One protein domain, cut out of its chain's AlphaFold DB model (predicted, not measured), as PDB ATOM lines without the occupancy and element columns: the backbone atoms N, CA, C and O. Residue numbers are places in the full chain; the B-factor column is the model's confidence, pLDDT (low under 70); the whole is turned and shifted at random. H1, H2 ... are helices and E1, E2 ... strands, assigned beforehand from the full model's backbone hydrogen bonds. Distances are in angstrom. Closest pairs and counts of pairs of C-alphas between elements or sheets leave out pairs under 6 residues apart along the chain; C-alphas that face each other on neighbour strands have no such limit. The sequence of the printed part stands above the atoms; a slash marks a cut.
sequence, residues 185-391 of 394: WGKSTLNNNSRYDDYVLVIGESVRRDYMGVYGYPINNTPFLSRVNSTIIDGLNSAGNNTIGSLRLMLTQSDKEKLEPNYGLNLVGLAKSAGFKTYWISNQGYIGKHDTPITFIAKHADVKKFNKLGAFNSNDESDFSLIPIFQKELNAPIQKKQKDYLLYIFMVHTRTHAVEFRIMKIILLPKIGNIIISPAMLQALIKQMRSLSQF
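What this domain is: This is residues 185 to 391 of the 394 residues of the protein "Membrane protein" of Providencia stuartii (strain MRSN 2154) (UniProt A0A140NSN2). Little regular structure: long loops surround a parallel sheet, E1 E4 E2 E3, with H4 and H5 side by side over one face and H2 over the other. Five named helices and four named strands, class mixed, hold 73 of 207 printed residues. It is compact, radius of gyration of the C-alphas 17.3 A, spanning 49 by 41 by 36 A.

Where its parts are: Find E1, residues 198-204, from C-alpha 198 at (129.082, 120.985, 149.948), then H1, 243-250, H2, 267-273, E2, 277-282, H3, 293-299, E3, 303-306, H4, 319-330, E4, 342-348, and H5, 376-390, ending at C-alpha 390, (124.472, 114.342, 157.680).

How they stand to each other: N 201 of E1 and O 344 of E4 are within hydrogen-bond range, 2.8 A. H4 touches H5, closest C-alphas 327 and 388, 6.9 A, at a shallow tilt of 13 degrees. H3 touches H1, closest C-alphas 293 and 248, 5.8 A. Every O i to N i+4 pair is within range in H2 and H3.

The domain as a whole: The printed part has no cut; the E1 to H1 link is long; residues 333-378 are under pLDDT 70.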
ATOM      1  N   TRP A 185     137.415 129.559 131.880       89.56
ATOM      2  CA  TRP A 185     136.411 130.289 132.673       89.56
ATOM      3  C   TRP A 185     136.910 131.585 133.344       89.56
ATOM      4  O   TRP A 185     136.129 132.279 133.999       89.56
ATOM      5  N   GLY A 186     138.200 131.913 133.216       86.94
ATOM      6  CA  GLY A 186     138.803 133.106 133.807       86.94
ATOM      7  C   GLY A 186     138.686 133.125 135.335       86.94
ATOM      8  O   GLY A 186     138.984 132.136 136.006       86.94
ATOM      9  N   LYS A 187     138.254 134.264 135.891       85.38
ATOM     10  CA  LYS A 187     137.895 134.394 137.308       85.38
ATOM     11  C   LYS A 187     136.382 134.273 137.448       85.38
ATOM     12  O   LYS A 187     135.657 135.184 137.057       85.38
ATOM     13  N   SER A 188     135.917 133.181 138.042       88.88
ATOM     14  CA  SER A 188     134.507 133.002 138.387       88.88
ATOM     15  C   SER A 188     134.249 133.501 139.814       88.88
ATOM     16  O   SER A 188     135.180 133.687 140.601       88.88
ATOM     17  N   THR A 189     132.988 133.744 140.158       83.25
ATOM     18  CA  THR A 189     132.584 134.190 141.497       83.25
ATOM     19  C   THR A 189     131.412 133.367 142.004       83.25
ATOM     20  O   THR A 189     130.542 132.955 141.237       83.25
ATOM     21  N   LEU A 190     131.386 133.148 143.315       77.88
ATOM     22  CA  LEU A 190     130.212 132.652 144.015       77.88
ATOM     23  C   LEU A 190     129.307 133.814 144.427       77.88
ATOM     24  O   LEU A 190     129.764 134.937 144.636       77.88
ATOM     25  N   ASN A 191     128.013 133.528 144.533       76.44
ATOM     26  CA  ASN A 191     127.056 134.434 145.151       76.44
ATOM     27  C   ASN A 191     127.064 134.171 146.663       76.44
ATOM     28  O   ASN A 191     126.844 133.035 147.081       76.44
ATOM     29  N   ASN A 192     127.277 135.213 147.469       67.88
ATOM     30  CA  ASN A 192     127.342 135.123 148.932       67.88
ATOM     31  C   ASN A 192     126.048 134.584 149.573       67.88
ATOM     32  O   ASN A 192     126.070 134.166 150.725       67.88
ATOM     33  N   ASN A 193     124.938 134.547 148.831       69.06
ATOM     34  CA  ASN A 193     123.665 133.971 149.264       69.06
ATOM     35  C   ASN A 193     123.596 132.437 149.068       69.06
ATOM     36  O   ASN A 193     122.508 131.901 148.832       69.06
ATOM     37  N   SER A 194     124.725 131.716 149.104       66.06
ATOM     38  CA  SER A 194     124.686 130.249 149.062       66.06
ATOM     39  C   SER A 194     124.018 129.687 150.318       66.06
ATOM     40  O   SER A 194     124.205 130.189 151.424       66.06
ATOM     41  N   ARG A 195     123.233 128.621 150.143       68.94
ATOM     42  CA  ARG A 195     122.601 127.872 151.241       68.94
ATOM     43  C   ARG A 195     123.417 126.644 151.666       68.94
ATOM     44  O   ARG A 195     123.126 126.056 152.704       68.94
ATOM     45  N   TYR A 196     124.381 126.235 150.846       73.44
ATOM     46  CA  TYR A 196     125.163 125.018 151.030       73.44
ATOM     47  C   TYR A 196     126.615 125.258 150.616       73.44
ATOM     48  O   TYR A 196     126.870 125.952 149.629       73.44
ATOM     49  N   ASP A 197     127.528 124.628 151.344       72.75
ATOM     50  CA  ASP A 197     128.969 124.669 151.083       72.75
ATOM     51  C   ASP A 197     129.393 123.432 150.260       72.75
ATOM     52  O   ASP A 197     130.151 123.522 149.290       72.75
ATOM     53  N   ASP A 198     128.805 122.274 150.582       75.25
ATOM     54  CA  ASP A 198     129.082 120.985 149.948       75.25
ATOM     55  C   ASP A 198     128.083 120.634 148.837       75.25
ATOM     56  O   ASP A 198     126.867 120.556 149.041       75.25
ATOM     57  N   TYR A 199     128.619 120.319 147.657       81.56
ATOM     58  CA  TYR A 199     127.868 119.923 146.471       81.56
ATOM     59  C   TYR A 199     128.271 118.518 146.015       81.56
ATOM     60  O   TYR A 199     129.421 118.244 145.671       81.56
ATOM     61  N   VAL A 200     127.288 117.618 145.946       80.31
ATOM     62  CA  VAL A 200     127.452 116.271 145.385       80.31
ATOM     63  C   VAL A 200     126.784 116.226 144.014       80.31
ATOM     64  O   VAL A 200     125.569 116.052 143.901       80.31
ATOM     65  N   LEU A 201     127.588 116.379 142.962       82.62
ATOM     66  CA  LEU A 201     127.199 116.047 141.598       82.62
ATOM     67  C   LEU A 201     127.496 114.576 141.291       82.62
ATOM     68  O   LEU A 201     128.258 113.865 141.949       82.62
ATOM     69  N   VAL A 202     126.808 114.107 140.264       81.31
ATOM     70  CA  VAL A 202     126.547 112.716 140.024       81.31
ATOM     71  C   VAL A 202     126.412 112.431 138.527       81.31
ATOM     72  O   VAL A 202     125.853 113.229 137.772       81.31
ATOM     73  N   ILE A 203     126.834 111.233 138.121       81.94
ATOM     74  CA  ILE A 203     126.629 110.604 136.815       81.94
ATOM     75  C   ILE A 203     126.392 109.085 137.048       81.94
ATOM     76  O   ILE A 203     127.003 108.516 137.953       81.94
ATOM     77  N   GLY A 204     125.510 108.394 136.301       75.50
ATOM     78  CA  GLY A 204     125.244 106.956 136.549       75.50
ATOM     79  C   GLY A 204     124.530 106.161 135.451       75.50
ATOM     80  O   GLY A 204     123.515 106.614 134.951       75.50
ATOM     81  N   GLU A 205     125.103 105.038 135.007       73.56
ATOM     82  CA  GLU A 205     124.813 104.414 133.694       73.56
ATOM     83  C   GLU A 205     123.366 103.903 133.486       73.56
ATOM     84  O   GLU A 205     122.713 103.459 134.425       73.56
ATOM     85  N   SER A 206     122.895 103.936 132.230       74.31
ATOM     86  CA  SER A 206     121.665 103.282 131.733       74.31
ATOM     87  C   SER A 206     120.431 103.372 132.651       74.31
ATOM     88  O   SER A 206     119.851 102.357 133.048       74.31
ATOM     89  N   VAL A 207     119.982 104.593 132.963       74.00
ATOM     90  CA  VAL A 207     118.743 104.860 133.717       74.00
ATOM     91  C   VAL A 207     117.849 105.816 132.935       74.00
ATOM     92  O   VAL A 207     118.294 106.862 132.463       74.00
ATOM     93  N   ARG A 208     116.567 105.462 132.815       77.69
ATOM     94  CA  ARG A 208     115.559 106.230 132.076       77.69
ATOM     95  C   ARG A 208     114.392 106.620 132.976       77.69
ATOM     96  O   ARG A 208     113.966 105.824 133.812       77.69
ATOM     97  N   ARG A 209     113.830 107.808 132.731       83.62
ATOM     98  CA  ARG A 209     112.655 108.364 133.425       83.62
ATOM     99  C   ARG A 209     111.471 107.392 133.470       83.62
ATOM    100  O   ARG A 209     110.876 107.199 134.521       83.62
ATOM    101  N   ASP A 210     111.161 106.751 132.345       85.38
ATOM    102  CA  ASP A 210     109.997 105.871 132.180       85.38
ATOM    103  C   ASP A 210     110.094 104.540 132.944       85.38
ATOM    104  O   ASP A 210     109.098 103.834 133.063       85.38
ATOM    105  N   TYR A 211     111.258 104.229 133.522       85.94
ATOM    106  CA  TYR A 211     111.469 103.080 134.408       85.94
ATOM    107  C   TYR A 211     111.592 103.470 135.889       85.94
ATOM    108  O   TYR A 211     111.930 102.620 136.708       85.94
ATOM    109  N   MET A 212     111.345 104.727 136.271       81.81
ATOM    110  CA  MET A 212     111.511 105.220 137.646       81.81
ATOM    111  C   MET A 212     110.163 105.474 138.335       81.81
ATOM    112  O   MET A 212     109.364 106.284 137.866       81.81
ATOM    113  N   GLY A 213     109.922 104.842 139.489       88.00
ATOM    114  CA  GLY A 213     108.646 104.959 140.218       88.00
ATOM    115  C   GLY A 213     108.266 106.392 140.620       88.00
ATOM    116  O   GLY A 213     107.093 106.749 140.632       88.00
ATOM    117  N   VAL A 214     109.258 107.250 140.873       87.75
ATOM    118  CA  VAL A 214     109.090 108.685 141.185       87.75
ATOM    119  C   VAL A 214     108.580 109.522 139.995       87.75
ATOM    120  O   VAL A 214     108.108 110.633 140.201       87.75
ATOM    121  N   TYR A 215     108.601 108.974 138.773       88.38
ATOM    122  CA  TYR A 215     107.961 109.543 137.576       88.38
ATOM    123  C   TYR A 215     106.730 108.727 137.120       88.38
ATOM    124  O   TYR A 215     106.295 108.846 135.977       88.38
ATOM    125  N   GLY A 216     106.167 107.882 137.993       89.75
ATOM    126  CA  GLY A 216     104.935 107.129 137.723       89.75
ATOM    127  C   GLY A 216     105.112 105.723 137.135       89.75
ATOM    128  O   GLY A 216     104.118 105.107 136.755       89.75
ATOM    129  N   TYR A 217     106.333 105.174 137.072       89.12
ATOM    130  CA  TYR A 217     106.517 103.762 136.709       89.12
ATOM    131  C   TYR A 217     105.819 102.839 137.738       89.12
ATOM    132  O   TYR A 217     106.027 103.034 138.938       89.12
ATOM    133  N   PRO A 218     105.035 101.814 137.330       86.69
ATOM    134  CA  PRO A 218     104.199 101.041 138.261       86.69
ATOM    135  C   PRO A 218     104.945 100.290 139.375       86.69
ATOM    136  O   PRO A 218     104.349  99.960 140.399       86.69
ATOM    137  N   ILE A 219     106.238 100.000 139.200       86.25
ATOM    138  CA  ILE A 219     107.055  99.355 140.233       86.25
ATOM    139  C   ILE A 219     107.708 100.435 141.097       86.25
ATOM    140  O   ILE A 219     108.493 101.247 140.602       86.25
ATOM    141  N   ASN A 220     107.459 100.392 142.409       83.25
ATOM    142  CA  ASN A 220     108.084 101.278 143.394       83.25
ATOM    143  C   ASN A 220     109.579 100.945 143.595       83.25
ATOM    144  O   ASN A 220     109.991 100.379 144.606       83.25
ATOM    145  N   ASN A 221     110.392 101.290 142.598       77.25
ATOM    146  CA  ASN A 221     111.834 101.060 142.551       77.25
ATOM    147  C   ASN A 221     112.664 102.300 142.928       77.25
ATOM    148  O   ASN A 221     113.888 102.217 142.977       77.25
ATOM    149  N   THR A 222     112.018 103.425 143.263       84.38
ATOM    150  CA  THR A 222     112.660 104.637 143.808       84.38
ATOM    151  C   THR A 222     112.109 105.120 145.173       84.38
ATOM    152  O   THR A 222     112.043 106.333 145.387       84.38
ATOM    153  N   PRO A 223     111.743 104.241 146.135       85.06
ATOM    154  CA  PRO A 223     111.084 104.618 147.395       85.06
ATOM    155  C   PRO A 223     111.897 105.519 148.339       85.06
ATOM    156  O   PRO A 223     111.354 105.977 149.342       85.06
ATOM    157  N   PHE A 224     113.194 105.744 148.118       82.75
ATOM    158  CA  PHE A 224     113.948 106.792 148.812       82.75
ATOM    159  C   PHE A 224     113.703 108.164 148.177       82.75
ATOM    160  O   PHE A 224     113.318 109.086 148.892       82.75
ATOM    161  N   LEU A 225     113.850 108.285 146.850       81.62
ATOM    162  CA  LEU A 225     113.601 109.535 146.119       81.62
ATOM    163  C   LEU A 225     112.163 110.021 146.332       81.62
ATOM    164  O   LEU A 225     111.965 111.176 146.684       81.62
ATOM    165  N   SER A 226     111.180 109.118 146.261       83.62
ATOM    166  CA  SER A 226     109.760 109.435 146.489       83.62
ATOM    167  C   SER A 226     109.402 109.834 147.936       83.62
ATOM    168  O   SER A 226     108.235 110.094 148.211       83.62
ATOM    169  N   ARG A 227     110.357 109.837 148.882       84.94
ATOM    170  CA  ARG A 227     110.139 110.217 150.296       84.94
ATOM    171  C   ARG A 227     111.028 111.355 150.795       84.94
ATOM    172  O   ARG A 227     110.749 111.896 151.862       84.94
ATOM    173  N   VAL A 228     112.098 111.711 150.085       79.19
ATOM    174  CA  VAL A 228     112.934 112.854 150.472       79.19
ATOM    175  C   VAL A 228     112.411 114.136 149.842       79.19
ATOM    176  O   VAL A 228     112.088 114.164 148.657       79.19
ATOM    177  N   ASN A 229     112.412 115.223 150.616       77.88
ATOM    178  CA  ASN A 229     112.239 116.562 150.058       77.88
ATOM    179  C   ASN A 229     113.313 116.781 148.974       77.88
ATOM    180  O   ASN A 229     114.514 116.728 149.267       77.88
ATOM    181  N   SER A 230     112.864 116.900 147.725       75.38
ATOM    182  CA  SER A 230     113.688 116.938 146.520       75.38
ATOM    183  C   SER A 230     112.900 117.533 145.349       75.38
ATOM    184  O   SER A 230     111.693 117.322 145.231       75.38
ATOM    185  N   THR A 231     113.586 118.266 144.473       82.94
ATOM    186  CA  THR A 231     112.998 118.790 143.234       82.94
ATOM    187  C   THR A 231     113.134 117.744 142.133       82.94
ATOM    188  O   THR A 231     114.236 117.486 141.648       82.94
ATOM    189  N   ILE A 232     112.016 117.139 141.742       83.56
ATOM    190  CA  ILE A 232     111.940 116.199 140.620       83.56
ATOM    191  C   ILE A 232     111.793 117.019 139.331       83.56
ATOM    192  O   ILE A 232     110.924 117.885 139.254       83.56
ATOM    193  N   ILE A 233     112.652 116.778 138.337       83.50
ATOM    194  CA  ILE A 233     112.674 117.533 137.074       83.50
ATOM    195  C   ILE A 233     112.240 116.611 135.939       83.50
ATOM    196  O   ILE A 233     113.003 115.744 135.514       83.50
ATOM    197  N   ASP A 234     111.028 116.819 135.429       84.62
ATOM    198  CA  ASP A 234     110.585 116.198 134.182       84.62
ATOM    199  C   ASP A 234     111.010 117.042 132.959       84.62
ATOM    200  O   ASP A 234     111.258 118.241 133.071       84.62
ATOM    201  N   GLY A 235     111.127 116.412 131.788       81.88
ATOM    202  CA  GLY A 235     111.494 117.055 130.521       81.88
ATOM    203  C   GLY A 235     112.997 117.152 130.215       81.88
ATOM    204  O   GLY A 235     113.363 117.683 129.167       81.88
ATOM    205  N   LEU A 236     113.887 116.634 131.073       82.56
ATOM    206  CA  LEU A 236     115.336 116.653 130.823       82.56
ATOM    207  C   LEU A 236     115.791 115.447 129.981       82.56
ATOM    208  O   LEU A 236     115.738 114.304 130.431       82.56
ATOM    209  N   ASN A 237     116.322 115.722 128.787       84.88
ATOM    210  CA  ASN A 237     116.899 114.727 127.874       84.88
ATOM    211  C   ASN A 237     118.441 114.686 127.950       84.88
ATOM    212  O   ASN A 237     119.087 115.647 128.373       84.88
ATOM    213  N   SER A 238     119.053 113.577 127.517       83.62
ATOM    214  CA  SER A 238     120.509 113.492 127.335       83.62
ATOM    215  C   SER A 238     120.955 114.214 126.061       83.62
ATOM    216  O   SER A 238     120.266 114.185 125.046       83.62
ATOM    217  N   ALA A 239     122.151 114.808 126.082       84.88
ATOM    218  CA  ALA A 239     122.730 115.464 124.902       84.88
ATOM    219  C   ALA A 239     123.262 114.480 123.833       84.88
ATOM    220  O   ALA A 239     123.765 114.901 122.798       84.88
ATOM    221  N   GLY A 240     123.179 113.168 124.077       82.81
ATOM    222  CA  GLY A 240     123.615 112.129 123.149       82.81
ATOM    223  C   GLY A 240     122.988 110.764 123.441       82.81
ATOM    224  O   GLY A 240     122.268 110.582 124.425       82.81
ATOM    225  N   ASN A 241     123.282 109.791 122.573       76.75
ATOM    226  CA  ASN A 241     122.756 108.415 122.625       76.75
ATOM    227  C   ASN A 241     123.684 107.406 123.338       76.75
ATOM    228  O   ASN A 241     123.376 106.217 123.431       76.75
ATOM    229  N   ASN A 242     124.843 107.864 123.811       74.44
ATOM    230  CA  ASN A 242     125.833 107.071 124.536       74.44
ATOM    231  C   ASN A 242     126.569 107.934 125.573       74.44
ATOM    232  O   ASN A 242     126.438 109.162 125.582       74.44
ATOM    233  N   THR A 243     127.344 107.283 126.437       76.38
ATOM    234  CA  THR A 243     128.075 107.874 127.565       76.38
ATOM    235  C   THR A 243     129.001 109.023 127.146       76.38
ATOM    236  O   THR A 243     128.915 110.115 127.704       76.38
ATOM    237  N   ILE A 244     129.833 108.828 126.116       81.62
ATOM    238  CA  ILE A 244     130.811 109.829 125.656       81.62
ATOM    239  C   ILE A 244     130.098 111.022 125.010       81.62
ATOM    240  O   ILE A 244     130.321 112.163 125.415       81.62
ATOM    241  N   GLY A 245     129.200 110.759 124.055       81.69
ATOM    242  CA  GLY A 245     128.453 111.801 123.344       81.69
ATOM    243  C   GLY A 245     127.564 112.641 124.267       81.69
ATOM    244  O   GLY A 245     127.459 113.848 124.081       81.69
ATOM    245  N   SER A 246     126.991 112.031 125.311       85.00
ATOM    246  CA  SER A 246     126.221 112.765 126.322       85.00
ATOM    247  C   SER A 246     127.127 113.622 127.203       85.00
ATOM    248  O   SER A 246     126.904 114.821 127.343       85.00
ATOM    249  N   LEU A 247     128.150 113.027 127.822       86.69
ATOM    250  CA  LEU A 247     128.894 113.690 128.893       86.69
ATOM    251  C   LEU A 247     129.885 114.733 128.391       86.69
ATOM    252  O   LEU A 247     130.090 115.722 129.089       86.69
ATOM    253  N   ARG A 248     130.432 114.581 127.176       87.81
ATOM    254  CA  ARG A 248     131.259 115.637 126.575       87.81
ATOM    255  C   ARG A 248     130.487 116.955 126.461       87.81
ATOM    256  O   ARG A 248     131.054 118.009 126.717       87.81
ATOM    257  N   LEU A 249     129.192 116.887 126.138       90.62
ATOM    258  CA  LEU A 249     128.326 118.056 125.971       90.62
ATOM    259  C   LEU A 249     127.719 118.508 127.306       90.62
ATOM    260  O   LEU A 249     127.771 119.681 127.641       90.62
ATOM    261  N   MET A 250     127.210 117.583 128.125       89.94
ATOM    262  CA  MET A 250     126.539 117.922 129.394       89.94
ATOM    263  C   MET A 250     127.480 118.405 130.511       89.94
ATOM    264  O   MET A 250     126.991 118.892 131.529       89.94
ATOM    265  N   LEU A 251     128.798 118.239 130.364       90.94
ATOM    266  CA  LEU A 251     129.813 118.695 131.326       90.94
ATOM    267  C   LEU A 251     130.695 119.833 130.778       90.94
ATOM    268  O   LEU A 251     131.684 120.195 131.420       90.94
ATOM    269  N   THR A 252     130.353 120.398 129.615       91.44
ATOM    270  CA  THR A 252     131.024 121.564 129.022       91.44
ATOM    271  C   THR A 252     130.020 122.646 128.635       91.44
ATOM    272  O   THR A 252     128.826 122.387 128.503       91.44
ATOM    273  N   GLN A 253     130.497 123.872 128.414       93.50
ATOM    274  CA  GLN A 253     129.741 124.871 127.663       93.50
ATOM    275  C   GLN A 253     129.790 124.514 126.167       93.50
ATOM    276  O   GLN A 253     130.576 125.066 125.402       93.50
ATOM    277  N   SER A 254     128.986 123.524 125.775       91.06
ATOM    278  CA  SER A 254     128.914 123.015 124.404       91.06
ATOM    279  C   SER A 254     128.095 123.904 123.467       91.06
ATOM    280  O   SER A 254     127.065 124.457 123.865       91.06
ATOM    281  N   ASP A 255     128.483 123.932 122.193       90.56
ATOM    282  CA  ASP A 255     127.651 124.435 121.105       90.56
ATOM    283  C   ASP A 255     126.451 123.491 120.902       90.56
ATOM    284  O   ASP A 255     126.614 122.292 120.654       90.56
ATOM    285  N   LYS A 256     125.236 124.032 121.048       85.44
ATOM    286  CA  LYS A 256     123.979 123.270 120.974       85.44
ATOM    287  C   LYS A 256     123.511 123.000 119.545       85.44
ATOM    288  O   LYS A 256     122.733 122.073 119.352       85.44
ATOM    289  N   GLU A 257     123.958 123.792 118.575       86.50
ATOM    290  CA  GLU A 257     123.583 123.650 117.164       86.50
ATOM    291  C   GLU A 257     124.526 122.672 116.458       86.50
ATOM    292  O   GLU A 257     124.081 121.808 115.706       86.50
ATOM    293  N   LYS A 258     125.830 122.752 116.759       87.12
ATOM    294  CA  LYS A 258     126.860 121.857 116.202       87.12
ATOM    295  C   LYS A 258     127.030 120.549 116.982       87.12
ATOM    296  O   LYS A 258     127.615 119.602 116.461       87.12
ATOM    297  N   LEU A 259     126.528 120.486 118.221       86.50
ATOM    298  CA  LEU A 259     126.749 119.387 119.176       86.50
ATOM    299  C   LEU A 259     128.248 119.155 119.458       86.50
ATOM    300  O   LEU A 259     128.732 118.017 119.543       86.50
ATOM    301  N   GLU A 260     128.984 120.258 119.623       89.06
ATOM    302  CA  GLU A 260     130.435 120.296 119.836       89.06
ATOM    303  C   GLU A 260     130.783 120.734 121.275       89.06
ATOM    304  O   GLU A 260     130.249 121.731 121.764       89.06
ATOM    305  N   PRO A 261     131.656 120.001 121.992       89.50
ATOM    306  CA  PRO A 261     132.045 120.325 123.363       89.50
ATOM    307  C   PRO A 261     133.159 121.378 123.408       89.50
ATOM    308  O   PRO A 261     134.103 121.303 122.623       89.50
ATOM    309  N   ASN A 262     133.143 122.276 124.399       90.06
ATOM    310  CA  ASN A 262     134.346 123.037 124.752       90.06
ATOM    311  C   ASN A 262     134.977 122.515 126.051       90.06
ATOM    312  O   ASN A 262     134.588 122.890 127.155       90.06
ATOM    313  N   TYR A 263     136.018 121.695 125.913       87.88
ATOM    314  CA  TYR A 263     136.767 121.140 127.041       87.88
ATOM    315  C   TYR A 263     137.503 122.175 127.905       87.88
ATOM    316  O   TYR A 263     137.760 121.893 129.074       87.88
ATOM    317  N   GLY A 264     137.806 123.369 127.382       88.12
ATOM    318  CA  GLY A 264     138.358 124.471 128.182       88.12
ATOM    319  C   GLY A 264     137.318 125.088 129.125       88.12
ATOM    320  O   GLY A 264     137.638 125.429 130.265       88.12
ATOM    321  N   LEU A 265     136.052 125.124 128.695       91.50
ATOM    322  CA  LEU A 265     134.889 125.543 129.484       91.50
ATOM    323  C   LEU A 265     134.146 124.332 130.082       91.50
ATOM    324  O   LEU A 265     132.932 124.181 129.936       91.50
ATOM    325  N   ASN A 266     134.875 123.446 130.771       91.56
ATOM    326  CA  ASN A 266     134.288 122.295 131.469       91.56
ATOM    327  C   ASN A 266     133.864 122.616 132.916       91.56
ATOM    328  O   ASN A 266     134.425 123.505 133.558       91.56
ATOM    329  N   LEU A 267     132.889 121.874 133.446       91.50
ATOM    330  CA  LEU A 267     132.288 122.112 134.767       91.50
ATOM    331  C   LEU A 267     133.285 122.023 135.938       91.50
ATOM    332  O   LEU A 267     133.157 122.759 136.915       91.50
ATOM    333  N   VAL A 268     134.294 121.153 135.844       91.12
ATOM    334  CA  VAL A 268     135.340 121.034 136.874       91.12
ATOM    335  C   VAL A 268     136.242 122.271 136.853       91.12
ATOM    336  O   VAL A 268     136.606 122.793 137.905       91.12
ATOM    337  N   GLY A 269     136.541 122.784 135.657       90.81
ATOM    338  CA  GLY A 269     137.208 124.068 135.458       90.81
ATOM    339  C   GLY A 269     136.455 125.234 136.102       90.81
ATOM    340  O   GLY A 269     137.092 126.020 136.799       90.81
ATOM    341  N   LEU A 270     135.127 125.295 135.927       91.94
ATOM    342  CA  LEU A 270     134.252 126.336 136.494       91.94
ATOM    343  C   LEU A 270     134.238 126.313 138.025       91.94
ATOM    344  O   LEU A 270     134.395 127.345 138.672       91.94
ATOM    345  N   ALA A 271     134.072 125.127 138.616       89.31
ATOM    346  CA  ALA A 271     134.079 124.976 140.066       89.31
ATOM    347  C   ALA A 271     135.422 125.443 140.659       89.31
ATOM    348  O   ALA A 271     135.451 126.218 141.613       89.31
ATOM    349  N   LYS A 272     136.547 125.067 140.039       88.94
ATOM    350  CA  LYS A 272     137.879 125.501 140.486       88.94
ATOM    351  C   LYS A 272     138.110 127.005 140.323       88.94
ATOM    352  O   LYS A 272     138.664 127.617 141.231       88.94
ATOM    353  N   SER A 273     137.671 127.621 139.223       89.31
ATOM    354  CA  SER A 273     137.770 129.081 139.041       89.31
ATOM    355  C   SER A 273     136.809 129.877 139.931       89.31
ATOM    356  O   SER A 273     137.018 131.075 140.105       89.31
ATOM    357  N   ALA A 274     135.801 129.223 140.519       87.38
ATOM    358  CA  ALA A 274     134.918 129.769 141.553       87.38
ATOM    359  C   ALA A 274     135.403 129.497 142.997       87.38
ATOM    360  O   ALA A 274     134.771 129.966 143.940       87.38
ATOM    361  N   GLY A 275     136.520 128.778 143.181       85.56
ATOM    362  CA  GLY A 275     137.151 128.529 144.485       85.56
ATOM    363  C   GLY A 275     136.856 127.171 145.135       85.56
ATOM    364  O   GLY A 275     137.380 126.905 146.216       85.56
ATOM    365  N   PHE A 276     136.074 126.294 144.497       85.69
ATOM    366  CA  PHE A 276     135.745 124.975 145.049       85.69
ATOM    367  C   PHE A 276     136.961 124.047 145.093       85.69
ATOM    368  O   PHE A 276     137.760 123.995 144.151       85.69
ATOM    369  N   LYS A 277     137.014 123.184 146.113       88.06
ATOM    370  CA  LYS A 277     137.828 121.965 146.065       88.06
ATOM    371  C   LYS A 277     137.089 120.879 145.283       88.06
ATOM    372  O   LYS A 277     135.962 120.529 145.624       88.06
ATOM    373  N   THR A 278     137.721 120.319 144.253       89.00
ATOM    374  CA  THR A 278     137.062 119.366 143.341       89.00
ATOM    375  C   THR A 278     137.559 117.926 143.483       89.00
ATOM    376  O   THR A 278     138.760 117.651 143.457       89.00
ATOM    377  N   TYR A 279     136.611 116.994 143.573       88.19
ATOM    378  CA  TYR A 279     136.837 115.557 143.717       88.19
ATOM    379  C   TYR A 279     136.134 114.801 142.583       88.19
ATOM    380  O   TYR A 279     134.925 114.928 142.416       88.19
ATOM    381  N   TRP A 280     136.861 113.972 141.833       88.62
ATOM    382  CA  TRP A 280     136.292 113.038 140.856       88.62
ATOM    383  C   TRP A 280     136.469 111.598 141.348       88.62
ATOM    384  O   TRP A 280     137.602 111.146 141.533       88.62
ATOM    385  N   ILE A 281     135.361 110.885 141.568       85.38
ATOM    386  CA  ILE A 281     135.326 109.541 142.166       85.38
ATOM    387  C   ILE A 281     134.543 108.599 141.233       85.38
ATOM    388  O   ILE A 281     133.344 108.764 141.022       85.38
ATOM    389  N   SER A 282     135.219 107.624 140.623       81.31
ATOM    390  CA  SER A 282     134.690 106.876 139.472       81.31
ATOM    391  C   SER A 282     134.897 105.366 139.572       81.31
ATOM    392  O   SER A 282     136.020 104.894 139.751       81.31
ATOM    393  N   ASN A 283     133.822 104.606 139.337       74.50
ATOM    394  CA  ASN A 283     133.892 103.155 139.127       74.50
ATOM    395  C   ASN A 283     134.206 102.795 137.657       74.50
ATOM    396  O   ASN A 283     134.537 101.655 137.336       74.50
ATOM    397  N   GLN A 284     134.139 103.769 136.739       65.69
ATOM    398  CA  GLN A 284     134.531 103.566 135.341       65.69
ATOM    399  C   GLN A 284     136.050 103.558 135.151       65.69
ATOM    400  O   GLN A 284     136.787 104.224 135.882       65.69
ATOM    401  N   GLY A 285     136.488 102.797 134.143       58.38
ATOM    402  CA  GLY A 285     137.889 102.567 133.798       58.38
ATOM    403  C   GLY A 285     138.663 103.838 133.475       58.38
ATOM    404  O   GLY A 285     138.286 104.597 132.581       58.38
ATOM    405  N   TYR A 286     139.801 104.022 134.144       55.31
ATOM    406  CA  TYR A 286     140.812 104.970 133.701       55.31
ATOM    407  C   TYR A 286     141.587 104.351 132.526       55.31
ATOM    408  O   TYR A 286     142.555 103.609 132.713       55.31
ATOM    409  N   ILE A 287     141.131 104.624 131.302       49.16
ATOM    410  CA  ILE A 287     141.762 104.123 130.074       49.16
ATOM    411  C   ILE A 287     143.120 104.811 129.891       49.16
ATOM    412  O   ILE A 287     143.199 105.981 129.522       49.16
ATOM    413  N   GLY A 288     144.202 104.073 130.137       47.94
ATOM    414  CA  GLY A 288     145.561 104.552 129.894       47.94
ATOM    415  C   GLY A 288     145.880 104.714 128.400       47.94
ATOM    416  O   GLY A 288     145.413 103.938 127.568       47.94
ATOM    417  N   LYS A 289     146.719 105.707 128.075       40.81
ATOM    418  CA  LYS A 289     147.243 106.070 126.735       40.81
ATOM    419  C   LYS A 289     146.233 106.491 125.655       40.81
ATOM    420  O   LYS A 289     146.647 107.171 124.721       40.81
ATOM    421  N   HIS A 290     144.947 106.182 125.791       47.56
ATOM    422  CA  HIS A 290     143.875 106.731 124.954       47.56
ATOM    423  C   HIS A 290     142.768 107.308 125.845       47.56
ATOM    424  O   HIS A 290     141.708 106.713 126.030       47.56
ATOM    425  N   ASP A 291     143.065 108.463 126.441       56.81
ATOM    426  CA  ASP A 291     142.141 109.190 127.308       56.81
ATOM    427  C   ASP A 291     140.872 109.613 126.552       56.81
ATOM    428  O   ASP A 291     140.931 110.181 125.462       56.81
ATOM    429  N   THR A 292     139.710 109.387 127.161       73.94
ATOM    430  CA  THR A 292     138.425 109.836 126.603       73.94
ATOM    431  C   THR A 292     138.139 111.299 126.961       73.94
ATOM    432  O   THR A 292     138.695 111.807 127.941       73.94
ATOM    433  N   PRO A 293     137.177 111.953 126.278       79.00
ATOM    434  CA  PRO A 293     136.540 113.190 126.739       79.00
ATOM    435  C   PRO A 293     136.233 113.251 128.243       79.00
ATOM    436  O   PRO A 293     136.432 114.278 128.888       79.00
ATOM    437  N   ILE A 294     135.766 112.140 128.819       81.62
ATOM    438  CA  ILE A 294     135.404 112.045 130.239       81.62
ATOM    439  C   ILE A 294     136.671 112.020 131.103       81.62
ATOM    440  O   ILE A 294     136.741 112.718 132.112       81.62
ATOM    441  N   THR A 295     137.698 111.278 130.678       78.81
ATOM    442  CA  THR A 295     139.008 111.238 131.344       78.81
ATOM    443  C   THR A 295     139.673 112.618 131.359       78.81
ATOM    444  O   THR A 295     140.243 112.999 132.378       78.81
ATOM    445  N   PHE A 296     139.560 113.399 130.278       81.81
ATOM    446  CA  PHE A 296     140.055 114.779 130.220       81.81
ATOM    447  C   PHE A 296     139.358 115.674 131.253       81.81
ATOM    448  O   PHE A 296     140.027 116.282 132.084       81.81
ATOM    449  N   ILE A 297     138.020 115.706 131.271       86.56
ATOM    450  CA  ILE A 297     137.264 116.524 132.238       86.56
ATOM    451  C   ILE A 297     137.593 116.094 133.679       86.56
ATOM    452  O   ILE A 297     137.836 116.936 134.542       86.56
ATOM    453  N   ALA A 298     137.714 114.788 133.926       85.69
ATOM    454  CA  ALA A 298     138.132 114.257 135.217       85.69
ATOM    455  C   ALA A 298     139.562 114.676 135.613       85.69
ATOM    456  O   ALA A 298     139.799 114.967 136.785       85.69
ATOM    457  N   LYS A 299     140.517 114.759 134.666       82.75
ATOM    458  CA  LYS A 299     141.907 115.192 134.927       82.75
ATOM    459  C   LYS A 299     141.988 116.601 135.532       82.75
ATOM    460  O   LYS A 299     142.914 116.838 136.312       82.75
ATOM    461  N   HIS A 300     141.029 117.493 135.261       85.81
ATOM    462  CA  HIS A 300     141.005 118.851 135.828       85.81
ATOM    463  C   HIS A 300     140.762 118.872 137.351       85.81
ATOM    464  O   HIS A 300     141.158 119.842 138.006       85.81
ATOM    465  N   ALA A 301     140.168 117.819 137.928       89.12
ATOM    466  CA  ALA A 301     139.847 117.766 139.354       89.12
ATOM    467  C   ALA A 301     141.107 117.748 140.238       89.12
ATOM    468  O   ALA A 301     142.153 117.213 139.851       89.12
ATOM    469  N   ASP A 302     141.008 118.332 141.435       88.44
ATOM    470  CA  ASP A 302     142.106 118.384 142.414       88.44
ATOM    471  C   ASP A 302     142.414 117.004 142.987       88.44
ATOM    472  O   ASP A 302     143.576 116.617 143.112       88.44
ATOM    473  N   VAL A 303     141.363 116.247 143.299       87.56
ATOM    474  CA  VAL A 303     141.441 114.880 143.807       87.56
ATOM    475  C   VAL A 303     140.759 113.947 142.816       87.56
ATOM    476  O   VAL A 303     139.634 114.189 142.387       87.56
ATOM    477  N   LYS A 304     141.450 112.871 142.440       87.12
ATOM    478  CA  LYS A 304     141.008 111.905 141.428       87.12
ATOM    479  C   LYS A 304     141.130 110.496 141.992       87.12
ATOM    480  O   LYS A 304     142.205 110.119 142.459       87.12
ATOM    481  N   LYS A 305     140.034 109.740 141.981       84.31
ATOM    482  CA  LYS A 305     139.945 108.365 142.488       84.31
ATOM    483  C   LYS A 305     139.217 107.522 141.444       84.31
ATOM    484  O   LYS A 305     138.072 107.807 141.101       84.31
ATOM    485  N   PHE A 306     139.894 106.499 140.943       75.69
ATOM    486  CA  PHE A 306     139.346 105.536 139.995       75.69
ATOM    487  C   PHE A 306     139.577 104.143 140.568       75.69
ATOM    488  O   PHE A 306     140.716 103.821 140.896       75.69
ATOM    489  N   ASN A 307     138.527 103.331 140.669       67.38
ATOM    490  CA  ASN A 307     138.661 101.938 141.108       67.38
ATOM    491  C   ASN A 307     139.504 101.139 140.101       67.38
ATOM    492  O   ASN A 307     140.449 100.432 140.443       67.38
ATOM    493  N   LYS A 308     139.190 101.319 138.814       63.34
ATOM    494  CA  LYS A 308     139.795 100.587 137.702       63.34
ATOM    495  C   LYS A 308     140.984 101.355 137.109       63.34
ATOM    496  O   LYS A 308     140.836 102.121 136.155       63.34
ATOM    497  N   LEU A 309     142.173 101.119 137.669       50.03
ATOM    498  CA  LEU A 309     143.468 101.546 137.119       50.03
ATOM    499  C   LEU A 309     143.941 100.581 136.016       50.03
ATOM    500  O   LEU A 309     144.780  99.714 136.254       50.03
ATOM    501  N   GLY A 310     143.398 100.708 134.803       48.41
ATOM    502  CA  GLY A 310     143.800  99.874 133.667       48.41
ATOM    503  C   GLY A 310     142.703  99.653 132.628       48.41
ATOM    504  O   GLY A 310     141.641 100.274 132.665       48.41
ATOM    505  N   ALA A 311     142.981  98.759 131.676       39.75
ATOM    506  CA  ALA A 311     142.052  98.397 130.608       39.75
ATOM    507  C   ALA A 311     140.760  97.742 131.143       39.75
ATOM    508  O   ALA A 311     140.752  97.141 132.214       39.75
ATOM    509  N   PHE A 312     139.687  97.809 130.347       46.03
ATOM    510  CA  PHE A 312     138.309  97.401 130.679       46.03
ATOM    511  C   PHE A 312     138.093  95.965 131.206       46.03
ATOM    512  O   PHE A 312     136.981  95.652 131.625       46.03
ATOM    513  N   ASN A 313     139.109  95.101 131.192       44.78
ATOM    514  CA  ASN A 313     138.984  93.660 131.422       44.78
ATOM    515  C   ASN A 313     139.258  93.227 132.879       44.78
ATOM    516  O   ASN A 313     139.467  92.042 133.128       44.78
ATOM    517  N   SER A 314     139.279  94.153 133.845       44.62
ATOM    518  CA  SER A 314     139.268  93.811 135.274       44.62
ATOM    519  C   SER A 314     137.838  93.636 135.800       44.62
ATOM    520  O   SER A 314     136.919  94.329 135.353       44.62
ATOM    521  N   ASN A 315     137.674  92.711 136.756       51.19
ATOM    522  CA  ASN A 315     136.394  92.244 137.309       51.19
ATOM    523  C   ASN A 315     135.388  93.365 137.640       51.19
ATOM    524  O   ASN A 315     135.752  94.503 137.950       51.19
ATOM    525  N   ASP A 316     134.098  93.033 137.593       56.94
ATOM    526  CA  ASP A 316     133.014  93.983 137.852       56.94
ATOM    527  C   ASP A 316     132.910  94.356 139.334       56.94
ATOM    528  O   ASP A 316     132.247  93.701 140.140       56.94
ATOM    529  N   GLU A 317     133.561  95.464 139.685       63.59
ATOM    530  CA  GLU A 317     133.315  96.153 140.942       63.59
ATOM    531  C   GLU A 317     131.910  96.752 140.980       63.59
ATOM    532  O   GLU A 317     131.482  97.503 140.103       63.59
ATOM    533  N   SER A 318     131.206  96.442 142.061       74.25
ATOM    534  CA  SER A 318     129.960  97.090 142.441       74.25
ATOM    535  C   SER A 318     130.235  98.526 142.879       74.25
ATOM    536  O   SER A 318     131.101  98.740 143.722       74.25
ATOM    537  N   ASP A 319     129.427  99.494 142.435       73.25
ATOM    538  CA  ASP A 319     129.647 100.917 142.739       73.25
ATOM    539  C   ASP A 319     129.638 101.266 144.252       73.25
ATOM    540  O   ASP A 319     130.042 102.359 144.646       73.25
ATOM    541  N   PHE A 320     129.240 100.326 145.120       77.50
ATOM    542  CA  PHE A 320     129.527 100.348 146.563       77.50
ATOM    543  C   PHE A 320     130.986 100.667 146.915       77.50
ATOM    544  O   PHE A 320     131.205 101.306 147.943       77.50
ATOM    545  N   SER A 321     131.981 100.280 146.108       79.25
ATOM    546  CA  SER A 321     133.387 100.602 146.401       79.25
ATOM    547  C   SER A 321     133.691 102.107 146.353       79.25
ATOM    548  O   SER A 321     134.687 102.544 146.929       79.25
ATOM    549  N   LEU A 322     132.793 102.933 145.798       79.19
ATOM    550  CA  LEU A 322     132.890 104.393 145.884       79.19
ATOM    551  C   LEU A 322     132.520 104.956 147.271       79.19
ATOM    552  O   LEU A 322     132.933 106.072 147.582       79.19
ATOM    553  N   ILE A 323     131.794 104.220 148.128       79.81
ATOM    554  CA  ILE A 323     131.416 104.698 149.474       79.81
ATOM    555  C   ILE A 323     132.608 104.808 150.432       79.81
ATOM    556  O   ILE A 323     132.780 105.890 150.993       79.81
ATOM    557  N   PRO A 324     133.463 103.779 150.619       81.88
ATOM    558  CA  PRO A 324     134.644 103.910 151.474       81.88
ATOM    559  C   PRO A 324     135.589 105.019 150.999       81.88
ATOM    560  O   PRO A 324     136.204 105.703 151.815       81.88
ATOM    561  N   ILE A 325     135.667 105.235 149.680       83.00
ATOM    562  CA  ILE A 325     136.419 106.344 149.083       83.00
ATOM    563  C   ILE A 325     135.774 107.682 149.462       83.00
ATOM    564  O   ILE A 325     136.468 108.551 149.982       83.00
ATOM    565  N   PHE A 326     134.460 107.846 149.268       79.81
ATOM    566  CA  PHE A 326     133.748 109.070 149.648       79.81
ATOM    567  C   PHE A 326     133.915 109.387 151.134       79.81
ATOM    568  O   PHE A 326     134.381 110.468 151.472       79.81
ATOM    569  N   GLN A 327     133.620 108.426 152.013       80.31
ATOM    570  CA  GLN A 327     133.723 108.584 153.463       80.31
ATOM    571  C   GLN A 327     135.143 108.977 153.900       80.31
ATOM    572  O   GLN A 327     135.305 109.819 154.780       80.31
ATOM    573  N   LYS A 328     136.179 108.417 153.263       83.69
ATOM    574  CA  LYS A 328     137.576 108.779 153.534       83.69
ATOM    575  C   LYS A 328     137.914 110.211 153.114       83.69
ATOM    576  O   LYS A 328     138.585 110.909 153.868       83.69
ATOM    577  N   GLU A 329     137.494 110.640 151.925       81.56
ATOM    578  CA  GLU A 329     137.788 111.991 151.423       81.56
ATOM    579  C   GLU A 329     136.912 113.074 152.084       81.56
ATOM    580  O   GLU A 329     137.325 114.228 152.146       81.56
ATOM    581  N   LEU A 330     135.733 112.705 152.596       75.56
ATOM    582  CA  LEU A 330     134.816 113.561 153.357       75.56
ATOM    583  C   LEU A 330     135.300 113.778 154.806       75.56
ATOM    584  O   LEU A 330     135.217 114.882 155.333       75.56
ATOM    585  N   ASN A 331     135.895 112.749 155.422       77.69
ATOM    586  CA  ASN A 331     136.494 112.823 156.762       77.69
ATOM    587  C   ASN A 331     137.940 113.375 156.771       77.69
ATOM    588  O   ASN A 331     138.588 113.395 157.820       77.69
ATOM    589  N   ALA A 332     138.496 113.771 155.621       74.81
ATOM    590  CA  ALA A 332     139.889 114.203 155.517       74.81
ATOM    591  C   ALA A 332     140.103 115.638 156.055       74.81
ATOM    592  O   ALA A 332     139.284 116.523 155.803       74.81
ATOM    593  N   PRO A 333     141.228 115.932 156.739       65.06
ATOM    594  CA  PRO A 333     141.519 117.279 157.228       65.06
ATOM    595  C   PRO A 333     141.872 118.239 156.075       65.06
ATOM    596  O   PRO A 333     143.003 118.285 155.590       65.06
ATOM    597  N   ILE A 334     140.892 119.035 155.641       63.75
ATOM    598  CA  ILE A 334     141.047 120.048 154.587       63.75
ATOM    599  C   ILE A 334     141.742 121.305 155.139       63.75
ATOM    600  O   ILE A 334     141.390 121.821 156.202       63.75
ATOM    601  N   GLN A 335     142.712 121.841 154.391       56.44
ATOM    602  CA  GLN A 335     143.436 123.059 154.772       56.44
ATOM    603  C   GLN A 335     142.513 124.291 154.750       56.44
ATOM    604  O   GLN A 335     141.796 124.517 153.776       56.44
ATOM    605  N   LYS A 336     142.605 125.148 155.780       49.53
ATOM    606  CA  LYS A 336     141.737 126.329 156.009       49.53
ATOM    607  C   LYS A 336     141.647 127.369 154.868       49.53
ATOM    608  O   LYS A 336     140.839 128.276 154.982       49.53
ATOM    609  N   LYS A 337     142.451 127.273 153.801       52.19
ATOM    610  CA  LYS A 337     142.377 128.146 152.604       52.19
ATOM    611  C   LYS A 337     141.581 127.553 151.424       52.19
ATOM    612  O   LYS A 337     141.521 128.182 150.375       52.19
ATOM    613  N   GLN A 338     141.041 126.339 151.553       52.31
ATOM    614  CA  GLN A 338     140.294 125.630 150.496       52.31
ATOM    615  C   GLN A 338     138.991 124.988 151.010       52.31
ATOM    616  O   GLN A 338     138.465 124.089 150.360       52.31
ATOM    617  N   LYS A 339     138.502 125.379 152.197       50.88
ATOM    618  CA  LYS A 339     137.411 124.663 152.883       50.88
ATOM    619  C   LYS A 339     136.013 125.251 152.644       50.88
ATOM    620  O   LYS A 339     135.045 124.690 153.135       50.88
ATOM    621  N   ASP A 340     135.908 126.353 151.915       61.44
ATOM    622  CA  ASP A 340     134.663 127.124 151.872       61.44
ATOM    623  C   ASP A 340     133.591 126.449 150.999       61.44
ATOM    624  O   ASP A 340     132.414 126.575 151.306       61.44
ATOM    625  N   TYR A 341     133.985 125.715 149.946       62.91
ATOM    626  CA  TYR A 341     133.061 124.984 149.066       62.91
ATOM    627  C   TYR A 341     133.688 123.704 148.494       62.91
ATOM    628  O   TYR A 341     134.812 123.734 147.976       62.91
ATOM    629  N   LEU A 342     132.956 122.584 148.517       69.88
ATOM    630  CA  LEU A 342     133.402 121.293 147.967       69.88
ATOM    631  C   LEU A 342     132.496 120.844 146.812       69.88
ATOM    632  O   LEU A 342     131.274 120.919 146.904       69.88
ATOM    633  N   LEU A 343     133.085 120.328 145.728       67.88
ATOM    634  CA  LEU A 343     132.352 119.653 144.652       67.88
ATOM    635  C   LEU A 343     132.868 118.227 144.477       67.88
ATOM    636  O   LEU A 343     133.973 118.009 143.973       67.88
ATOM    637  N   TYR A 344     132.028 117.255 144.815       68.44
ATOM    638  CA  TYR A 344     132.246 115.855 144.481       68.44
ATOM    639  C   TYR A 344     131.491 115.497 143.198       68.44
ATOM    640  O   TYR A 344     130.320 115.838 143.057       68.44
ATOM    641  N   ILE A 345     132.139 114.785 142.275       69.94
ATOM    642  CA  ILE A 345     131.529 114.225 141.065       69.94
ATOM    643  C   ILE A 345     131.717 112.713 141.076       69.94
ATOM    644  O   ILE A 345     132.845 112.217 141.012       69.94
ATOM    645  N   PHE A 346     130.604 111.987 141.127       67.75
ATOM    646  CA  PHE A 346     130.591 110.526 141.087       67.75
ATOM    647  C   PHE A 346     130.235 109.987 139.709       67.75
ATOM    648  O   PHE A 346     129.336 110.519 139.060       67.75
ATOM    649  N   MET A 347     130.868 108.887 139.297       68.06
ATOM    650  CA  MET A 347     130.517 108.177 138.066       68.06
ATOM    651  C   MET A 347     130.331 106.676 138.309       68.06
ATOM    652  O   MET A 347     131.286 105.970 138.637       68.06
ATOM    653  N   VAL A 348     129.092 106.203 138.135       66.50
ATOM    654  CA  VAL A 348     128.670 104.826 138.460       66.50
ATOM    655  C   VAL A 348     128.312 104.026 137.206       66.50
ATOM    656  O   VAL A 348     127.878 104.608 136.207       66.50
ATOM    657  N   HIS A 349     128.509 102.709 137.229       64.94
ATOM    658  CA  HIS A 349     128.473 101.848 136.047       64.94
ATOM    659  C   HIS A 349     127.709 100.538 136.282       64.94
ATOM    660  O   HIS A 349     128.252  99.524 136.713       64.94
ATOM    661  N   THR A 350     126.430 100.551 135.924       53.12
ATOM    662  CA  THR A 350     125.517  99.414 136.033       53.12
ATOM    663  C   THR A 350     125.611  98.499 134.806       53.12
ATOM    664  O   THR A 350     124.903  98.667 133.815       53.12
ATOM    665  N   ARG A 351     126.455  97.463 134.887       48.94
ATOM    666  CA  ARG A 351     126.360  96.286 134.008       48.94
ATOM    667  C   ARG A 351     125.673  95.128 134.728       48.94
ATOM    668  O   ARG A 351     126.144  94.645 135.752       48.94
ATOM    669  N   THR A 352     124.586  94.641 134.140       35.72
ATOM    670  CA  THR A 352     124.017  93.308 134.392       35.72
ATOM    671  C   THR A 352     123.622  92.700 133.049       35.72
ATOM    672  O   THR A 352     123.127  93.415 132.182       35.72
ATOM    673  N   HIS A 353     123.866  91.403 132.850       34.19
ATOM    674  CA  HIS A 353     123.776  90.760 131.533       34.19
ATOM    675  C   HIS A 353     122.336  90.606 131.003       34.19
ATOM    676  O   HIS A 353     121.721  89.560 131.188       34.19
ATOM    677  N   ALA A 354     121.835  91.612 130.281       25.95
ATOM    678  CA  ALA A 354     120.770  91.476 129.281       25.95
ATOM    679  C   ALA A 354     120.738  92.707 128.352       25.95
ATOM    680  O   ALA A 354     120.506  93.798 128.849       25.95
ATOM    681  N   VAL A 355     120.940  92.490 127.039       24.91
ATOM    682  CA  VAL A 355     120.640  93.358 125.863       24.91
ATOM    683  C   VAL A 355     121.019  94.855 125.932       24.91
ATOM    684  O   VAL A 355     120.647  95.587 126.841       24.91
ATOM    685  N   GLU A 356     121.691  95.371 124.895       27.38
ATOM    686  CA  GLU A 356     122.033  96.801 124.793       27.38
ATOM    687  C   GLU A 356     120.817  97.747 124.845       27.38
ATOM    688  O   GLU A 356     120.135  97.952 123.843       27.38
ATOM    689  N   PHE A 357     120.645  98.449 125.968       25.91
ATOM    690  CA  PHE A 357     119.917  99.718 126.039       25.91
ATOM    691  C   PHE A 357     120.717 100.741 126.874       25.91
ATOM    692  O   PHE A 357     121.273 100.424 127.928       25.91
ATOM    693  N   ARG A 358     120.842 101.970 126.352       33.09
ATOM    694  CA  ARG A 358     121.824 102.998 126.768       33.09
ATOM    695  C   ARG A 358     121.147 104.230 127.416       33.09
ATOM    696  O   ARG A 358     119.944 104.396 127.236       33.09
ATOM    697  N   ILE A 359     121.957 105.115 128.042       30.25
ATOM    698  CA  ILE A 359     121.720 106.531 128.489       30.25
ATOM    699  C   ILE A 359     121.725 106.764 130.027       30.25
ATOM    700  O   ILE A 359     121.058 106.070 130.775       30.25
ATOM    701  N   MET A 360     122.490 107.761 130.511       25.41
ATOM    702  CA  MET A 360     123.148 107.769 131.839       25.41
ATOM    703  C   MET A 360     122.843 108.982 132.772       25.41
ATOM    704  O   MET A 360     123.264 110.095 132.456       25.41
ATOM    705  N   LYS A 361     122.235 108.749 133.960       29.41
ATOM    706  CA  LYS A 361     122.201 109.539 135.240       29.41
ATOM    707  C   LYS A 361     121.537 108.670 136.367       29.41
ATOM    708  O   LYS A 361     120.597 107.984 136.026       29.41
ATOM    709  N   ILE A 362     121.824 108.618 137.691       26.64
ATOM    710  CA  ILE A 362     122.649 109.404 138.648       26.64
ATOM    711  C   ILE A 362     122.837 108.666 140.050       26.64
ATOM    712  O   ILE A 362     121.913 108.655 140.843       26.64
ATOM    713  N   ILE A 363     124.022 108.095 140.401       30.67
ATOM    714  CA  ILE A 363     124.443 107.428 141.701       30.67
ATOM    715  C   ILE A 363     123.649 106.178 142.165       30.67
ATOM    716  O   ILE A 363     122.556 106.323 142.667       30.67
ATOM    717  N   LEU A 364     124.293 104.992 142.092       25.75
ATOM    718  CA  LEU A 364     124.516 103.956 143.140       25.75
ATOM    719  C   LEU A 364     123.453 102.914 143.669       25.75
ATOM    720  O   LEU A 364     122.374 103.266 144.100       25.75
ATOM    721  N   LEU A 365     123.863 101.626 143.820       28.16
ATOM    722  CA  LEU A 365     123.217 100.364 144.346       28.16
ATOM    723  C   LEU A 365     122.123 100.389 145.489       28.16
ATOM    724  O   LEU A 365     121.924 101.438 146.086       28.16
ATOM    725  N   PRO A 366     121.387  99.283 145.862       32.88
ATOM    726  CA  PRO A 366     121.627  97.841 145.651       32.88
ATOM    727  C   PRO A 366     120.408  96.961 145.216       32.88
ATOM    728  O   PRO A 366     119.463  97.421 144.582       32.88
ATOM    729  N   LYS A 367     120.511  95.657 145.528       30.39
ATOM    730  CA  LYS A 367     119.640  94.496 145.217       30.39
ATOM    731  C   LYS A 367     118.697  94.203 146.424       30.39
ATOM    732  O   LYS A 367     118.686  95.009 147.348       30.39
ATOM    733  N   ILE A 368     117.890  93.138 146.554       30.80
ATOM    734  CA  ILE A 368     117.729  91.800 145.922       30.80
ATOM    735  C   ILE A 368     116.215  91.461 145.971       30.80
ATOM    736  O   ILE A 368     115.556  91.914 146.901       30.80
ATOM    737  N   GLY A 369     115.586  90.674 145.090       25.53
ATOM    738  CA  GLY A 369     115.973  90.069 143.804       25.53
ATOM    739  C   GLY A 369     114.753  89.316 143.227       25.53
ATOM    740  O   GLY A 369     113.854  88.967 143.981       25.53
ATOM    741  N   ASN A 370     114.610  89.070 141.923       23.34
ATOM    742  CA  ASN A 370     115.563  89.185 140.814       23.34
ATOM    743  C   ASN A 370     114.966  89.963 139.617       23.34
ATOM    744  O   ASN A 370     113.755  90.085 139.498       23.34
ATOM    745  N   ILE A 371     115.837  90.419 138.702       28.67
ATOM    746  CA  ILE A 371     115.512  90.955 137.359       28.67
ATOM    747  C   ILE A 371     114.606  92.211 137.355       28.67
ATOM    748  O   ILE A 371     113.435  92.160 137.012       28.67
ATOM    749  N   ILE A 372     115.201  93.359 137.701       33.66
ATOM    750  CA  ILE A 372     115.082  94.694 137.058       33.66
ATOM    751  C   ILE A 372     116.043  95.594 137.846       33.66
ATOM    752  O   ILE A 372     115.827  95.878 139.024       33.66
ATOM    753  N   ILE A 373     117.174  95.964 137.241       43.78
ATOM    754  CA  ILE A 373     118.302  96.570 137.960       43.78
ATOM    755  C   ILE A 373     118.833  97.775 137.183       43.78
ATOM    756  O   ILE A 373     119.578  97.640 136.222       43.78
ATOM    757  N   SER A 374     118.425  98.964 137.628       58.44
ATOM    758  CA  SER A 374     119.049 100.245 137.280       58.44
ATOM    759  C   SER A 374     118.600 101.341 138.277       58.44
ATOM    760  O   SER A 374     119.438 101.753 139.073       58.44
ATOM    761  N   PRO A 375     117.299 101.690 138.437       60.12
ATOM    762  CA  PRO A 375     116.868 102.758 139.360       60.12
ATOM    763  C   PRO A 375     116.886 102.401 140.853       60.12
ATOM    764  O   PRO A 375     117.169 103.252 141.698       60.12
ATOM    765  N   ALA A 376     116.576 101.147 141.201       58.84
ATOM    766  CA  ALA A 376     116.669 100.667 142.584       58.84
ATOM    767  C   ALA A 376     118.129 100.625 143.052       58.84
ATOM    768  O   ALA A 376     118.421 101.020 144.181       58.84
ATOM    769  N   MET A 377     119.026 100.272 142.122       60.69
ATOM    770  CA  MET A 377     120.473 100.460 142.221       60.69
ATOM    771  C   MET A 377     120.910 101.898 141.891       60.69
ATOM    772  O   MET A 377     121.972 102.108 141.305       60.69
ATOM    773  N   LEU A 378     120.082 102.872 142.276       63.16
ATOM    774  CA  LEU A 378     120.378 104.295 142.171       63.16
ATOM    775  C   LEU A 378     119.978 105.023 143.481       63.16
ATOM    776  O   LEU A 378     120.751 105.354 144.380       63.16
ATOM    777  N   GLN A 379     118.679 105.145 143.699       70.25
ATOM    778  CA  GLN A 379     118.092 105.760 144.892       70.25
ATOM    779  C   GLN A 379     118.671 105.312 146.261       70.25
ATOM    780  O   GLN A 379     118.706 106.103 147.204       70.25
ATOM    781  N   ALA A 380     119.116 104.063 146.412       66.62
ATOM    782  CA  ALA A 380     119.393 103.462 147.717       66.62
ATOM    783  C   ALA A 380     120.844 103.610 148.220       66.62
ATOM    784  O   ALA A 380     121.101 103.355 149.399       66.62
ATOM    785  N   LEU A 381     121.757 104.113 147.390       66.19
ATOM    786  CA  LEU A 381     123.127 104.451 147.781       66.19
ATOM    787  C   LEU A 381     123.417 105.954 147.503       66.19
ATOM    788  O   LEU A 381     124.308 106.496 148.157       66.19
ATOM    789  N   ILE A 382     122.509 106.695 146.814       67.31
ATOM    790  CA  ILE A 382     122.247 108.133 147.137       67.31
ATOM    791  C   ILE A 382     121.922 108.250 148.632       67.31
ATOM    792  O   ILE A 382     122.485 109.084 149.341       67.31
ATOM    793  N   LYS A 383     121.027 107.384 149.132       74.12
ATOM    794  CA  LYS A 383     120.633 107.329 150.548       74.12
ATOM    795  C   LYS A 383     121.833 107.170 151.484       74.12
ATOM    796  O   LYS A 383     121.890 107.867 152.492       74.12
ATOM    797  N   GLN A 384     122.782 106.287 151.162       66.25
ATOM    798  CA  GLN A 384     123.977 106.099 151.993       66.25
ATOM    799  C   GLN A 384     124.896 107.327 151.965       66.25
ATOM    800  O   GLN A 384     125.305 107.790 153.028       66.25
ATOM    801  N   MET A 385     125.158 107.914 150.792       67.19
ATOM    802  CA  MET A 385     125.939 109.155 150.712       67.19
ATOM    803  C   MET A 385     125.300 110.301 151.500       67.19
ATOM    804  O   MET A 385     125.995 110.975 152.257       67.19
ATOM    805  N   ARG A 386     123.975 110.472 151.396       67.38
ATOM    806  CA  ARG A 386     123.232 111.460 152.189       67.38
ATOM    807  C   ARG A 386     123.330 111.180 153.689       67.38
ATOM    808  O   ARG A 386     123.464 112.122 154.457       67.38
ATOM    809  N   SER A 387     123.288 109.916 154.120       66.19
ATOM    810  CA  SER A 387     123.486 109.608 155.543       66.19
ATOM    811  C   SER A 387     124.899 109.949 156.021       66.19
ATOM    812  O   SER A 387     125.036 110.459 157.123       66.19
ATOM    813  N   LEU A 388     125.933 109.752 155.193       59.28
ATOM    814  CA  LEU A 388     127.312 110.103 155.548       59.28
ATOM    815  C   LEU A 388     127.510 111.619 155.691       59.28
ATOM    816  O   LEU A 388     128.122 112.052 156.663       59.28
ATOM    817  N   SER A 389     126.954 112.432 154.786       56.12
ATOM    818  CA  SER A 389     127.084 113.896 154.871       56.12
ATOM    819  C   SER A 389     126.289 114.520 156.025       56.12
ATOM    820  O   SER A 389     126.627 115.607 156.483       56.12
ATOM    821  N   GLN A 390     125.254 113.845 156.541       52.47
ATOM    822  CA  GLN A 390     124.472 114.342 157.680       52.47
ATOM    823  C   GLN A 390     125.185 114.210 159.040       52.47
ATOM    824  O   GLN A 390     124.796 114.908 159.969       52.47
ATOM    825  N   PHE A 391     126.228 113.382 159.168       35.59
ATOM    826  CA  PHE A 391     126.949 113.166 160.436       35.59
ATOM    827  C   PHE A 391     128.096 114.158 160.716       35.59
ATOM    828  O   PHE A 391     128.761 114.029 161.737       35.59
TER     829      PHE A 391